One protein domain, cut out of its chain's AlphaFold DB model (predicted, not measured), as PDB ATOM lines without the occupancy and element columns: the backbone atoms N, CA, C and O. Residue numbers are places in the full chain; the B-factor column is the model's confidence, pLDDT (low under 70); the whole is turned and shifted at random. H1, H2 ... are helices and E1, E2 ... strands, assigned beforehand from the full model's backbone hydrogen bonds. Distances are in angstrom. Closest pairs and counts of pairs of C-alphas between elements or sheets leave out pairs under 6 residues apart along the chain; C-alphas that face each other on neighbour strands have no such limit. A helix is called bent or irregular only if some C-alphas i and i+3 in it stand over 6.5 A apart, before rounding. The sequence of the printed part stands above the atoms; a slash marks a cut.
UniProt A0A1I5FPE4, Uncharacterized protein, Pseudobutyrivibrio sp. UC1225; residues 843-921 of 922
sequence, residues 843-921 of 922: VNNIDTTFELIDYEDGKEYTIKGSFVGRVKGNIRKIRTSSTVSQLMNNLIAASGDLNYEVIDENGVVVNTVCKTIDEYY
ATOM      1  N   VAL A 843      14.646 -52.190 -42.723       78.06
ATOM      2  CA  VAL A 843      14.451 -50.978 -41.917       78.06
ATOM      3  C   VAL A 843      13.118 -51.082 -41.194       78.06
ATOM      4  O   VAL A 843      12.094 -51.396 -41.791       78.06
ATOM      5  N   ASN A 844      13.112 -50.826 -39.891       77.81
ATOM      6  CA  ASN A 844      11.892 -50.873 -39.096       77.81
ATOM      7  C   ASN A 844      11.731 -49.586 -38.299       77.81
ATOM      8  O   ASN A 844      12.710 -49.055 -37.770       77.81
ATOM      9  N   ASN A 845      10.482 -49.153 -38.166       80.12
ATOM     10  CA  ASN A 845      10.110 -48.093 -37.245       80.12
ATOM     11  C   ASN A 845      10.228 -48.616 -35.811       80.12
ATOM     12  O   ASN A 845       9.764 -49.715 -35.489       80.12
ATOM     13  N   ILE A 846      10.872 -47.836 -34.959       77.06
ATOM     14  CA  ILE A 846      11.007 -48.091 -33.537       77.06
ATOM     15  C   ILE A 846      10.594 -46.827 -32.803       77.06
ATOM     16  O   ILE A 846      11.146 -45.756 -33.030       77.06
ATOM     17  N   ASP A 847       9.658 -47.016 -31.889       82.50
ATOM     18  CA  ASP A 847       9.365 -46.104 -30.800       82.50
ATOM     19  C   ASP A 847       9.673 -46.871 -29.512       82.50
ATOM     20  O   ASP A 847       9.079 -47.918 -29.231       82.50
ATOM     21  N   THR A 848      10.720 -46.459 -28.803       77.06
ATOM     22  CA  THR A 848      11.167 -47.169 -27.606       77.06
ATOM     23  C   THR A 848      11.707 -46.210 -26.570       77.06
ATOM     24  O   THR A 848      12.428 -45.264 -26.880       77.06
ATOM     25  N   THR A 849      11.410 -46.511 -25.312       77.69
ATOM     26  CA  THR A 849      12.026 -45.875 -24.157       77.69
ATOM     27  C   THR A 849      13.026 -46.827 -23.509       77.69
ATOM     28  O   THR A 849      12.848 -48.048 -23.514       77.69
ATOM     29  N   PHE A 850      14.112 -46.283 -22.972       77.81
ATOM     30  CA  PHE A 850      15.117 -47.033 -22.233       77.81
ATOM     31  C   PHE A 850      15.558 -46.256 -20.999       77.81
ATOM     32  O   PHE A 850      15.581 -45.029 -20.982       77.81
ATOM     33  N   GLU A 851      15.934 -46.992 -19.962       80.06
ATOM     34  CA  GLU A 851      16.438 -46.440 -18.713       80.06
ATOM     35  C   GLU A 851      17.790 -47.087 -18.425       80.06
ATOM     36  O   GLU A 851      17.909 -48.315 -18.391       80.06
ATOM     37  N   LEU A 852      18.826 -46.264 -18.287       80.06
ATOM     38  CA  LEU A 852      20.183 -46.709 -18.005       80.06
ATOM     39  C   LEU A 852      20.691 -46.024 -16.741       80.06
ATOM     40  O   LEU A 852      20.634 -44.805 -16.625       80.06
ATOM     41  N   ILE A 853      21.197 -46.823 -15.806       81.62
ATOM     42  CA  ILE A 853      21.823 -46.328 -14.582       81.62
ATOM     43  C   ILE A 853      23.326 -46.223 -14.844       81.62
ATOM     44  O   ILE A 853      23.969 -47.231 -15.148       81.62
ATOM     45  N   ASP A 854      23.869 -45.012 -14.743       82.00
ATOM     46  CA  ASP A 854      25.300 -44.730 -14.858       82.00
ATOM     47  C   ASP A 854      25.850 -44.156 -13.542       82.00
ATOM     48  O   ASP A 854      25.132 -43.524 -12.765       82.00
ATOM     49  N   TYR A 855      27.135 -44.391 -13.283       83.25
ATOM     50  CA  TYR A 855      27.821 -43.940 -12.075       83.25
ATOM     51  C   TYR A 855      29.012 -43.061 -12.450       83.25
ATOM     52  O   TYR A 855      30.078 -43.564 -12.814       83.25
ATOM     53  N   GLU A 856      28.862 -41.748 -12.283       81.25
ATOM     54  CA  GLU A 856      29.930 -40.777 -12.525       81.25
ATOM     55  C   GLU A 856      30.316 -40.089 -11.205       81.25
ATOM     56  O   GLU A 856      29.464 -39.673 -10.420       81.25
ATOM     57  N   ASP A 857      31.618 -40.049 -10.897       83.94
ATOM     58  CA  ASP A 857      32.177 -39.480  -9.656       83.94
ATOM     59  C   ASP A 857      31.555 -39.999  -8.338       83.94
ATOM     60  O   ASP A 857      31.577 -39.331  -7.300       83.94
ATOM     61  N   GLY A 858      31.041 -41.232  -8.350       82.38
ATOM     62  CA  GLY A 858      30.444 -41.879  -7.178       82.38
ATOM     63  C   GLY A 858      29.006 -41.450  -6.877       82.38
ATOM     64  O   GLY A 858      28.514 -41.785  -5.801       82.38
ATOM     65  N   LYS A 859      28.351 -40.739  -7.801       79.00
ATOM     66  CA  LYS A 859      26.917 -40.440  -7.771       79.00
ATOM     67  C   LYS A 859      26.184 -41.261  -8.817       79.00
ATOM     68  O   LYS A 859      26.727 -41.526  -9.889       79.00
ATOM     69  N   GLU A 860      24.967 -41.667  -8.483       87.19
ATOM     70  CA  GLU A 860      24.094 -42.403  -9.391       87.19
ATOM     71  C   GLU A 860      23.303 -41.426 -10.265       87.19
ATOM     72  O   GLU A 860      22.702 -40.474  -9.761       87.19
ATOM     73  N   TYR A 861      23.311 -41.666 -11.573       85.81
ATOM     74  CA  TYR A 861      22.500 -40.947 -12.543       85.81
ATOM     75  C   TYR A 861      21.632 -41.940 -13.305       85.81
ATOM     76  O   TYR A 861      22.106 -42.955 -13.810       85.81
ATOM     77  N   THR A 862      20.349 -41.628 -13.405       85.44
ATOM     78  CA  THR A 862      19.385 -42.370 -14.210       85.44
ATOM     79  C   THR A 862      19.170 -41.625 -15.520       85.44
ATOM     80  O   THR A 862      18.653 -40.512 -15.529       85.44
ATOM     81  N   ILE A 863      19.566 -42.227 -16.637       84.88
ATOM     82  CA  ILE A 863      19.355 -41.686 -17.979       84.88
ATOM     83  C   ILE A 863      18.096 -42.333 -18.550       84.88
ATOM     84  O   ILE A 863      18.107 -43.520 -18.879       84.88
ATOM     85  N   LYS A 864      17.019 -41.557 -18.679       84.31
ATOM     86  CA  LYS A 864      15.784 -41.978 -19.345       84.31
ATOM     87  C   LYS A 864      15.787 -41.454 -20.767       84.31
ATOM     88  O   LYS A 864      15.676 -40.254 -20.979       84.31
ATOM     89  N   GLY A 865      15.953 -42.346 -21.734       83.06
ATOM     90  CA  GLY A 865      15.920 -42.021 -23.152       83.06
ATOM     91  C   GLY A 865      14.635 -42.486 -23.825       83.06
ATOM     92  O   GLY A 865      14.090 -43.525 -23.467       83.06
ATOM     93  N   SER A 866      14.176 -41.751 -24.831       80.06
ATOM     94  CA  SER A 866      13.260 -42.221 -25.861       80.06
ATOM     95  C   SER A 866      13.911 -42.059 -27.230       80.06
ATOM     96  O   SER A 866      14.565 -41.056 -27.512       80.06
ATOM     97  N   PHE A 867      13.771 -43.071 -28.077       80.94
ATOM     98  CA  PHE A 867      14.158 -43.002 -29.477       80.94
ATOM     99  C   PHE A 867      12.931 -43.280 -30.331       80.94
ATOM    100  O   PHE A 867      12.351 -44.363 -30.236       80.94
ATOM    101  N   VAL A 868      12.578 -42.305 -31.165       76.81
ATOM    102  CA  VAL A 868      11.509 -42.420 -32.156       76.81
ATOM    103  C   VAL A 868      12.145 -42.266 -33.528       76.81
ATOM    104  O   VAL A 868      12.644 -41.198 -33.884       76.81
ATOM    105  N   GLY A 869      12.195 -43.355 -34.290       83.38
ATOM    106  CA  GLY A 869      12.933 -43.371 -35.545       83.38
ATOM    107  C   GLY A 869      12.887 -44.684 -36.308       83.38
ATOM    108  O   GLY A 869      12.172 -45.621 -35.972       83.38
ATOM    109  N   ARG A 870      13.696 -44.761 -37.356       84.25
ATOM    110  CA  ARG A 870      13.948 -45.935 -38.186       84.25
ATOM    111  C   ARG A 870      15.305 -46.528 -37.838       84.25
ATOM    112  O   ARG A 870      16.301 -45.813 -37.760       84.25
ATOM    113  N   VAL A 871      15.376 -47.847 -37.691       82.12
ATOM    114  CA  VAL A 871      16.659 -48.551 -37.566       82.12
ATOM    115  C   VAL A 871      16.782 -49.670 -38.582       82.12
ATOM    116  O   VAL A 871      15.818 -50.379 -38.875       82.12
ATOM    117  N   LYS A 872      18.007 -49.866 -39.062       80.06
ATOM    118  CA  LYS A 872      18.416 -50.994 -39.888       80.06
ATOM    119  C   LYS A 872      19.332 -51.902 -39.083       80.06
ATOM    120  O   LYS A 872      20.332 -51.453 -38.523       80.06
ATOM    121  N   GLY A 873      19.013 -53.191 -39.024       73.56
ATOM    122  CA  GLY A 873      19.805 -54.181 -38.298       73.56
ATOM    123  C   GLY A 873      18.965 -55.337 -37.772       73.56
ATOM    124  O   GLY A 873      17.745 -55.373 -37.905       73.56
ATOM    125  N   ASN A 874      19.609 -56.324 -37.151       74.19
ATOM    126  CA  ASN A 874      18.884 -57.489 -36.646       74.19
ATOM    127  C   ASN A 874      18.144 -57.131 -35.349       74.19
ATOM    128  O   ASN A 874      18.713 -57.242 -34.264       74.19
ATOM    129  N   ILE A 875      16.868 -56.748 -35.450       70.19
ATOM    130  CA  ILE A 875      16.042 -56.284 -34.318       70.19
ATOM    131  C   ILE A 875      16.038 -57.258 -33.155       70.19
ATOM    132  O   ILE A 875      16.114 -56.855 -31.998       70.19
ATOM    133  N   ARG A 876      15.991 -58.561 -33.439       71.25
ATOM    134  CA  ARG A 876      16.011 -59.578 -32.390       71.25
ATOM    135  C   ARG A 876      17.317 -59.536 -31.594       71.25
ATOM    136  O   ARG A 876      17.289 -59.700 -30.378       71.25
ATOM    137  N   LYS A 877      18.451 -59.296 -32.257       75.38
ATOM    138  CA  LYS A 877      19.760 -59.120 -31.609       75.38
ATOM    139  C   LYS A 877      19.905 -57.747 -30.949       75.38
ATOM    140  O   LYS A 877      20.460 -57.672 -29.860       75.38
ATOM    141  N   ILE A 878      19.362 -56.689 -31.551       71.00
ATOM    142  CA  ILE A 878      19.298 -55.337 -30.970       71.00
ATOM    143  C   ILE A 878      18.541 -55.389 -29.633       71.00
ATOM    144  O   ILE A 878      19.109 -55.055 -28.602       71.00
ATOM    145  N   ARG A 879      17.324 -55.953 -29.611       68.44
ATOM    146  CA  ARG A 879      16.490 -56.103 -28.399       68.44
ATOM    147  C   ARG A 879      17.099 -56.994 -27.315       68.44
ATOM    148  O   ARG A 879      16.722 -56.887 -26.157       68.44
ATOM    149  N   THR A 880      18.000 -57.904 -27.682       71.56
ATOM    150  CA  THR A 880      18.678 -58.810 -26.735       71.56
ATOM    151  C   THR A 880      20.101 -58.365 -26.400       71.56
ATOM    152  O   THR A 880      20.825 -59.082 -25.707       71.56
ATOM    153  N   SER A 881      20.520 -57.190 -26.877       69.69
ATOM    154  CA  SER A 881      21.837 -56.637 -26.575       69.69
ATOM    155  C   SER A 881      21.891 -56.202 -25.113       69.69
ATOM    156  O   SER A 881      21.108 -55.376 -24.667       69.69
ATOM    157  N   SER A 882      22.835 -56.773 -24.367       62.81
ATOM    158  CA  SER A 882      22.993 -56.540 -22.920       62.81
ATOM    159  C   SER A 882      24.012 -55.446 -22.585       62.81
ATOM    160  O   SER A 882      24.235 -55.130 -21.422       62.81
ATOM    161  N   THR A 883      24.669 -54.889 -23.604       66.38
ATOM    162  CA  THR A 883      25.674 -53.826 -23.477       66.38
ATOM    163  C   THR A 883      25.558 -52.868 -24.657       66.38
ATOM    164  O   THR A 883      25.197 -53.293 -25.758       66.38
ATOM    165  N   VAL A 884      25.948 -51.604 -24.461       60.66
ATOM    166  CA  VAL A 884      25.995 -50.594 -25.534       60.66
ATOM    167  C   VAL A 884      26.860 -51.079 -26.700       60.66
ATOM    168  O   VAL A 884      26.444 -51.000 -27.846       60.66
ATOM    169  N   SER A 885      28.016 -51.701 -26.446       66.00
ATOM    170  CA  SER A 885      28.856 -52.238 -27.528       66.00
ATOM    171  C   SER A 885      28.182 -53.358 -28.333       66.00
ATOM    172  O   SER A 885      28.385 -53.439 -29.540       66.00
ATOM    173  N   GLN A 886      27.381 -54.230 -27.707       67.31
ATOM    174  CA  GLN A 886      26.604 -55.244 -28.439       67.31
ATOM    175  C   GLN A 886      25.484 -54.611 -29.263       67.31
ATOM    176  O   GLN A 886      25.267 -55.034 -30.396       67.31
ATOM    177  N   LEU A 887      24.816 -53.596 -28.710       69.94
ATOM    178  CA  LEU A 887      23.783 -52.834 -29.399       69.94
ATOM    179  C   LEU A 887      24.358 -52.172 -30.656       69.94
ATOM    180  O   LEU A 887      23.877 -52.444 -31.753       69.94
ATOM    181  N   MET A 888      25.450 -51.417 -30.506       69.69
ATOM    182  CA  MET A 888      26.131 -50.733 -31.612       69.69
ATOM    183  C   MET A 888      26.673 -51.717 -32.653       69.69
ATOM    184  O   MET A 888      26.598 -51.453 -33.842       69.69
ATOM    185  N   ASN A 889      27.144 -52.898 -32.239       72.69
ATOM    186  CA  ASN A 889      27.564 -53.932 -33.184       72.69
ATOM    187  C   ASN A 889      26.394 -54.565 -33.947       72.69
ATOM    188  O   ASN A 889      26.630 -55.138 -35.005       72.69
ATOM    189  N   ASN A 890      25.170 -54.561 -33.415       73.94
ATOM    190  CA  ASN A 890      23.995 -55.168 -34.052       73.94
ATOM    191  C   ASN A 890      23.158 -54.160 -34.859       73.94
ATOM    192  O   ASN A 890      22.379 -54.582 -35.720       73.94
ATOM    193  N   LEU A 891      23.326 -52.868 -34.576       76.38
ATOM    194  CA  LEU A 891      22.783 -51.741 -35.322       76.38
ATOM    195  C   LEU A 891      23.657 -51.483 -36.559       76.38
ATOM    196  O   LEU A 891      24.876 -51.403 -36.451       76.38
ATOM    197  N   ILE A 892      23.042 -51.410 -37.736       77.44
ATOM    198  CA  ILE A 892      23.738 -51.137 -39.003       77.44
ATOM    199  C   ILE A 892      23.609 -49.645 -39.337       77.44
ATOM    200  O   ILE A 892      24.612 -48.980 -39.578       77.44
ATOM    201  N   ALA A 893      22.391 -49.105 -39.267       78.06
ATOM    202  CA  ALA A 893      22.105 -47.678 -39.425       78.06
ATOM    203  C   ALA A 893      20.912 -47.270 -38.547       78.06
ATOM    204  O   ALA A 893      20.060 -48.111 -38.238       78.06
ATOM    205  N   ALA A 894      20.831 -45.997 -38.163       80.06
ATOM    206  CA  ALA A 894      19.654 -45.431 -37.504       80.06
ATOM    207  C   ALA A 894      19.399 -43.991 -37.957       80.06
ATOM    208  O   ALA A 894      20.343 -43.223 -38.135       80.06
ATOM    209  N   SER A 895      18.120 -43.639 -38.094       82.62
ATOM    210  CA  SER A 895      17.644 -42.284 -38.361       82.62
ATOM    211  C   SER A 895      16.452 -41.979 -37.454       82.62
ATOM    212  O   SER A 895      15.535 -42.791 -37.383       82.62
ATOM    213  N   GLY A 896      16.444 -40.862 -36.735       83.50
ATOM    214  CA  GLY A 896      15.326 -40.470 -35.870       83.50
ATOM    215  C   GLY A 896      15.735 -39.580 -34.710       83.50
ATOM    216  O   GLY A 896      16.905 -39.219 -34.572       83.50
ATOM    217  N   ASP A 897      14.775 -39.248 -33.858       81.06
ATOM    218  CA  ASP A 897      14.990 -38.348 -32.733       81.06
ATOM    219  C   ASP A 897      15.258 -39.141 -31.456       81.06
ATOM    220  O   ASP A 897      14.433 -39.926 -30.983       81.06
ATOM    221  N   LEU A 898      16.449 -38.927 -30.896       80.88
ATOM    222  CA  LEU A 898      16.826 -39.406 -29.578       80.88
ATOM    223  C   LEU A 898      16.623 -38.278 -28.569       80.88
ATOM    224  O   LEU A 898      17.356 -37.286 -28.575       80.88
ATOM    225  N   ASN A 899      15.674 -38.464 -27.664       83.94
ATOM    226  CA  ASN A 899      15.493 -37.615 -26.498       83.94
ATOM    227  C   ASN A 899      16.033 -38.352 -25.281       83.94
ATOM    228  O   ASN A 899      15.748 -39.530 -25.112       83.94
ATOM    229  N   TYR A 900      16.800 -37.703 -24.414       86.44
ATOM    230  CA  TYR A 900      17.098 -38.285 -23.112       86.44
ATOM    231  C   TYR A 900      17.170 -37.244 -22.005       86.44
ATOM    232  O   TYR A 900      17.679 -36.136 -22.179       86.44
ATOM    233  N   GLU A 901      16.668 -37.648 -20.849       88.12
ATOM    234  CA  GLU A 901      16.713 -36.927 -19.592       88.12
ATOM    235  C   GLU A 901      17.725 -37.605 -18.674       88.12
ATOM    236  O   GLU A 901      17.700 -38.821 -18.483       88.12
ATOM    237  N   VAL A 902      18.626 -36.818 -18.099       87.69
ATOM    238  CA  VAL A 902      19.539 -37.276 -17.054       87.69
ATOM    239  C   VAL A 902      18.949 -36.846 -15.723       87.69
ATOM    240  O   VAL A 902      18.764 -35.655 -15.481       87.69
ATOM    241  N   ILE A 903      18.655 -37.817 -14.872       89.06
ATOM    242  CA  ILE A 903      18.032 -37.652 -13.564       89.06
ATOM    243  C   ILE A 903      19.073 -38.014 -12.507       89.06
ATOM    244  O   ILE A 903      19.730 -39.047 -12.617       89.06
ATOM    245  N   ASP A 904      19.275 -37.165 -11.507       89.62
ATOM    246  CA  ASP A 904      20.207 -37.465 -10.417       89.62
ATOM    247  C   ASP A 904      19.625 -38.456  -9.387       89.62
ATOM    248  O   ASP A 904      18.444 -38.804  -9.415       89.62
ATOM    249  N   GLU A 905      20.455 -38.891  -8.437       86.38
ATOM    250  CA  GLU A 905      20.077 -39.786  -7.327       86.38
ATOM    251  C   GLU A 905      18.906 -39.283  -6.453       86.38
ATOM    252  O   GLU A 905      18.334 -40.058  -5.688       86.38
ATOM    253  N   ASN A 906      18.527 -38.001  -6.555       86.69
ATOM    254  CA  ASN A 906      17.398 -37.409  -5.830       86.69
ATOM    255  C   ASN A 906      16.126 -37.308  -6.689       86.69
ATOM    256  O   ASN A 906      15.129 -36.747  -6.231       86.69
ATOM    257  N   GLY A 907      16.146 -37.826  -7.920       85.06
ATOM    258  CA  GLY A 907      15.018 -37.764  -8.845       85.06
ATOM    259  C   GLY A 907      14.880 -36.427  -9.582       85.06
ATOM    260  O   GLY A 907      13.829 -36.174 -10.166       85.06
ATOM    261  N   VAL A 908      15.898 -35.557  -9.562       85.50
ATOM    262  CA  VAL A 908      15.855 -34.253 -10.245       85.50
ATOM    263  C   VAL A 908      16.419 -34.383 -11.658       85.50
ATOM    264  O   VAL A 908      17.550 -34.828 -11.832       85.50
ATOM    265  N   VAL A 909      15.659 -33.945 -12.670       87.62
ATOM    266  CA  VAL A 909      16.153 -33.828 -14.054       87.62
ATOM    267  C   VAL A 909      17.230 -32.745 -14.098       87.62
ATOM    268  O   VAL A 909      16.951 -31.557 -13.932       87.62
ATOM    269  N   VAL A 910      18.480 -33.154 -14.294       89.44
ATOM    270  CA  VAL A 910      19.645 -32.261 -14.344       89.44
ATOM    271  C   VAL A 910      20.029 -31.869 -15.768       89.44
ATOM    272  O   VAL A 910      20.731 -30.874 -15.949       89.44
ATOM    273  N   ASN A 911      19.584 -32.622 -16.778       89.38
ATOM    274  CA  ASN A 911      19.824 -32.308 -18.185       89.38
ATOM    275  C   ASN A 911      18.779 -32.968 -19.095       89.38
ATOM    276  O   ASN A 911      18.365 -34.092 -18.825       89.38
ATOM    277  N   THR A 912      18.437 -32.309 -20.198       84.88
ATOM    278  CA  THR A 912      17.593 -32.855 -21.269       84.88
ATOM    279  C   THR A 912      18.289 -32.595 -22.596       84.88
ATOM    280  O   THR A 912      18.673 -31.461 -22.889       84.88
ATOM    281  N   VAL A 913      18.463 -33.637 -23.403       84.38
ATOM    282  CA  VAL A 913      19.100 -33.546 -24.719       84.38
ATOM    283  C   VAL A 913      18.176 -34.151 -25.761       84.38
ATOM    284  O   VAL A 913      17.741 -35.288 -25.619       84.38
ATOM    285  N   CYS A 914      17.919 -33.391 -26.820       81.69
ATOM    286  CA  CYS A 914      17.263 -33.853 -28.036       81.69
ATOM    287  C   CYS A 914      18.309 -33.843 -29.156       81.69
ATOM    288  O   CYS A 914      18.934 -32.806 -29.410       81.69
ATOM    289  N   LYS A 915      18.555 -34.996 -29.785       83.38
ATOM    290  CA  LYS A 915      19.474 -35.132 -30.918       83.38
ATOM    291  C   LYS A 915      18.795 -35.933 -32.025       83.38
ATOM    292  O   LYS A 915      18.495 -37.108 -31.834       83.38
ATOM    293  N   THR A 916      18.660 -35.327 -33.198       81.94
ATOM    294  CA  THR A 916      18.352 -36.060 -34.428       81.94
ATOM    295  C   THR A 916      19.597 -36.823 -34.870       81.94
ATOM    296  O   THR A 916      20.688 -36.257 -35.001       81.94
ATOM    297  N   ILE A 917      19.448 -38.129 -35.037       79.25
ATOM    298  CA  ILE A 917      20.481 -39.053 -35.495       79.25
ATOM    299  C   ILE A 917      20.166 -39.388 -36.952       79.25
ATOM    300  O   ILE A 917      19.018 -39.676 -37.263       79.25
ATOM    301  N   ASP A 918      21.167 -39.353 -37.825       80.75
ATOM    302  CA  ASP A 918      21.162 -40.002 -39.142       80.75
ATOM    303  C   ASP A 918      22.595 -40.466 -39.403       80.75
ATOM    304  O   ASP A 918      23.445 -39.728 -39.904       80.75
ATOM    305  N   GLU A 919      22.911 -41.644 -38.875       73.25
ATOM    306  CA  GLU A 919      24.281 -42.128 -38.778       73.25
ATOM    307  C   GLU A 919      24.353 -43.598 -39.215       73.25
ATOM    308  O   GLU A 919      23.502 -44.436 -38.893       73.25
ATOM    309  N   TYR A 920      25.413 -43.901 -39.959       74.81
ATOM    310  CA  TYR A 920      25.823 -45.253 -40.302       74.81
ATOM    311  C   TYR A 920      26.855 -45.743 -39.279       74.81
ATOM    312  O   TYR A 920      27.801 -45.024 -38.953       74.81
ATOM    313  N   TYR A 921      26.663 -46.953 -38.746       62.88
ATOM    314  CA  TYR A 921      27.364 -47.407 -37.538       62.88
ATOM    315  C   TYR A 921      28.362 -48.553 -37.755       62.88
ATOM    316  O   TYR A 921      29.020 -48.935 -36.782       62.88
TER     317      TYR A 921
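Overview. This is residues 843 to 921 of the 922 residues of an uncharacterized protein of Pseudobutyrivibrio sp. UC1225 (UniProt A0A1I5FPE4). One long, twisted sheet of four strands, bent along its length, has two short helices, H1 and H2, at one end. The printed part has 79 residues, in the order E1, E2, H1, H2, E3, E4; the sheet's order is E1, E2, E3, E4, antiparallel throughout, and the class is mostly strand. The whole is only just compact, close to loose, with a radius of gyration of the C-alphas of 13.5 A, and elongated, spanning 38 by 23 by 17 A.

Arrangement. E1, residues 843 to 856, and E2, residues 859 to 873, form a hairpin at 163 degrees, with N 850 and O 865 2.8 A apart, within hydrogen-bond range. E3, residues 891 to 904, is E2's antiparallel neighbour at 158 degrees, with N 866 and O 899 at 2.7 A. E4, residues 909 to 920, forms a hairpin with E3 at 174 degrees, with N 902 and O 911 at 2.8 A. E1 and E4 are edge strands, and apart. E2 bends by 95 degrees at residue 870 and E3 by 92 degrees at residue 895. H1, residues 875 to 879, and H2, residues 884 to 890, touch, their closest C-alphas being those of Ile 878 and Leu 887, 5.4 A apart. Each only grazes the sheet. In both, every O i to N i+4 pair is within hydrogen-bond range.

Along the chain. E1 begins at C-alpha 843 (14.451, -50.978, -41.917) and is 34.7 A long; E2 is 34.2 A, E3 28.8 A, and E4 30.2 A, ending at C-alpha 920 (25.823, -45.253, -40.302). H1 measures 5.9 A and H2 9.9 A.

Size, cuts and confidence. The C-alphas farthest apart, of Val 843 and Gly 858, are 39.3 A apart. The printed part has no cut, and its five links are tight. Its mean pLDDT is 79.2; residues 879, 881 to 888 and 921 are under 70.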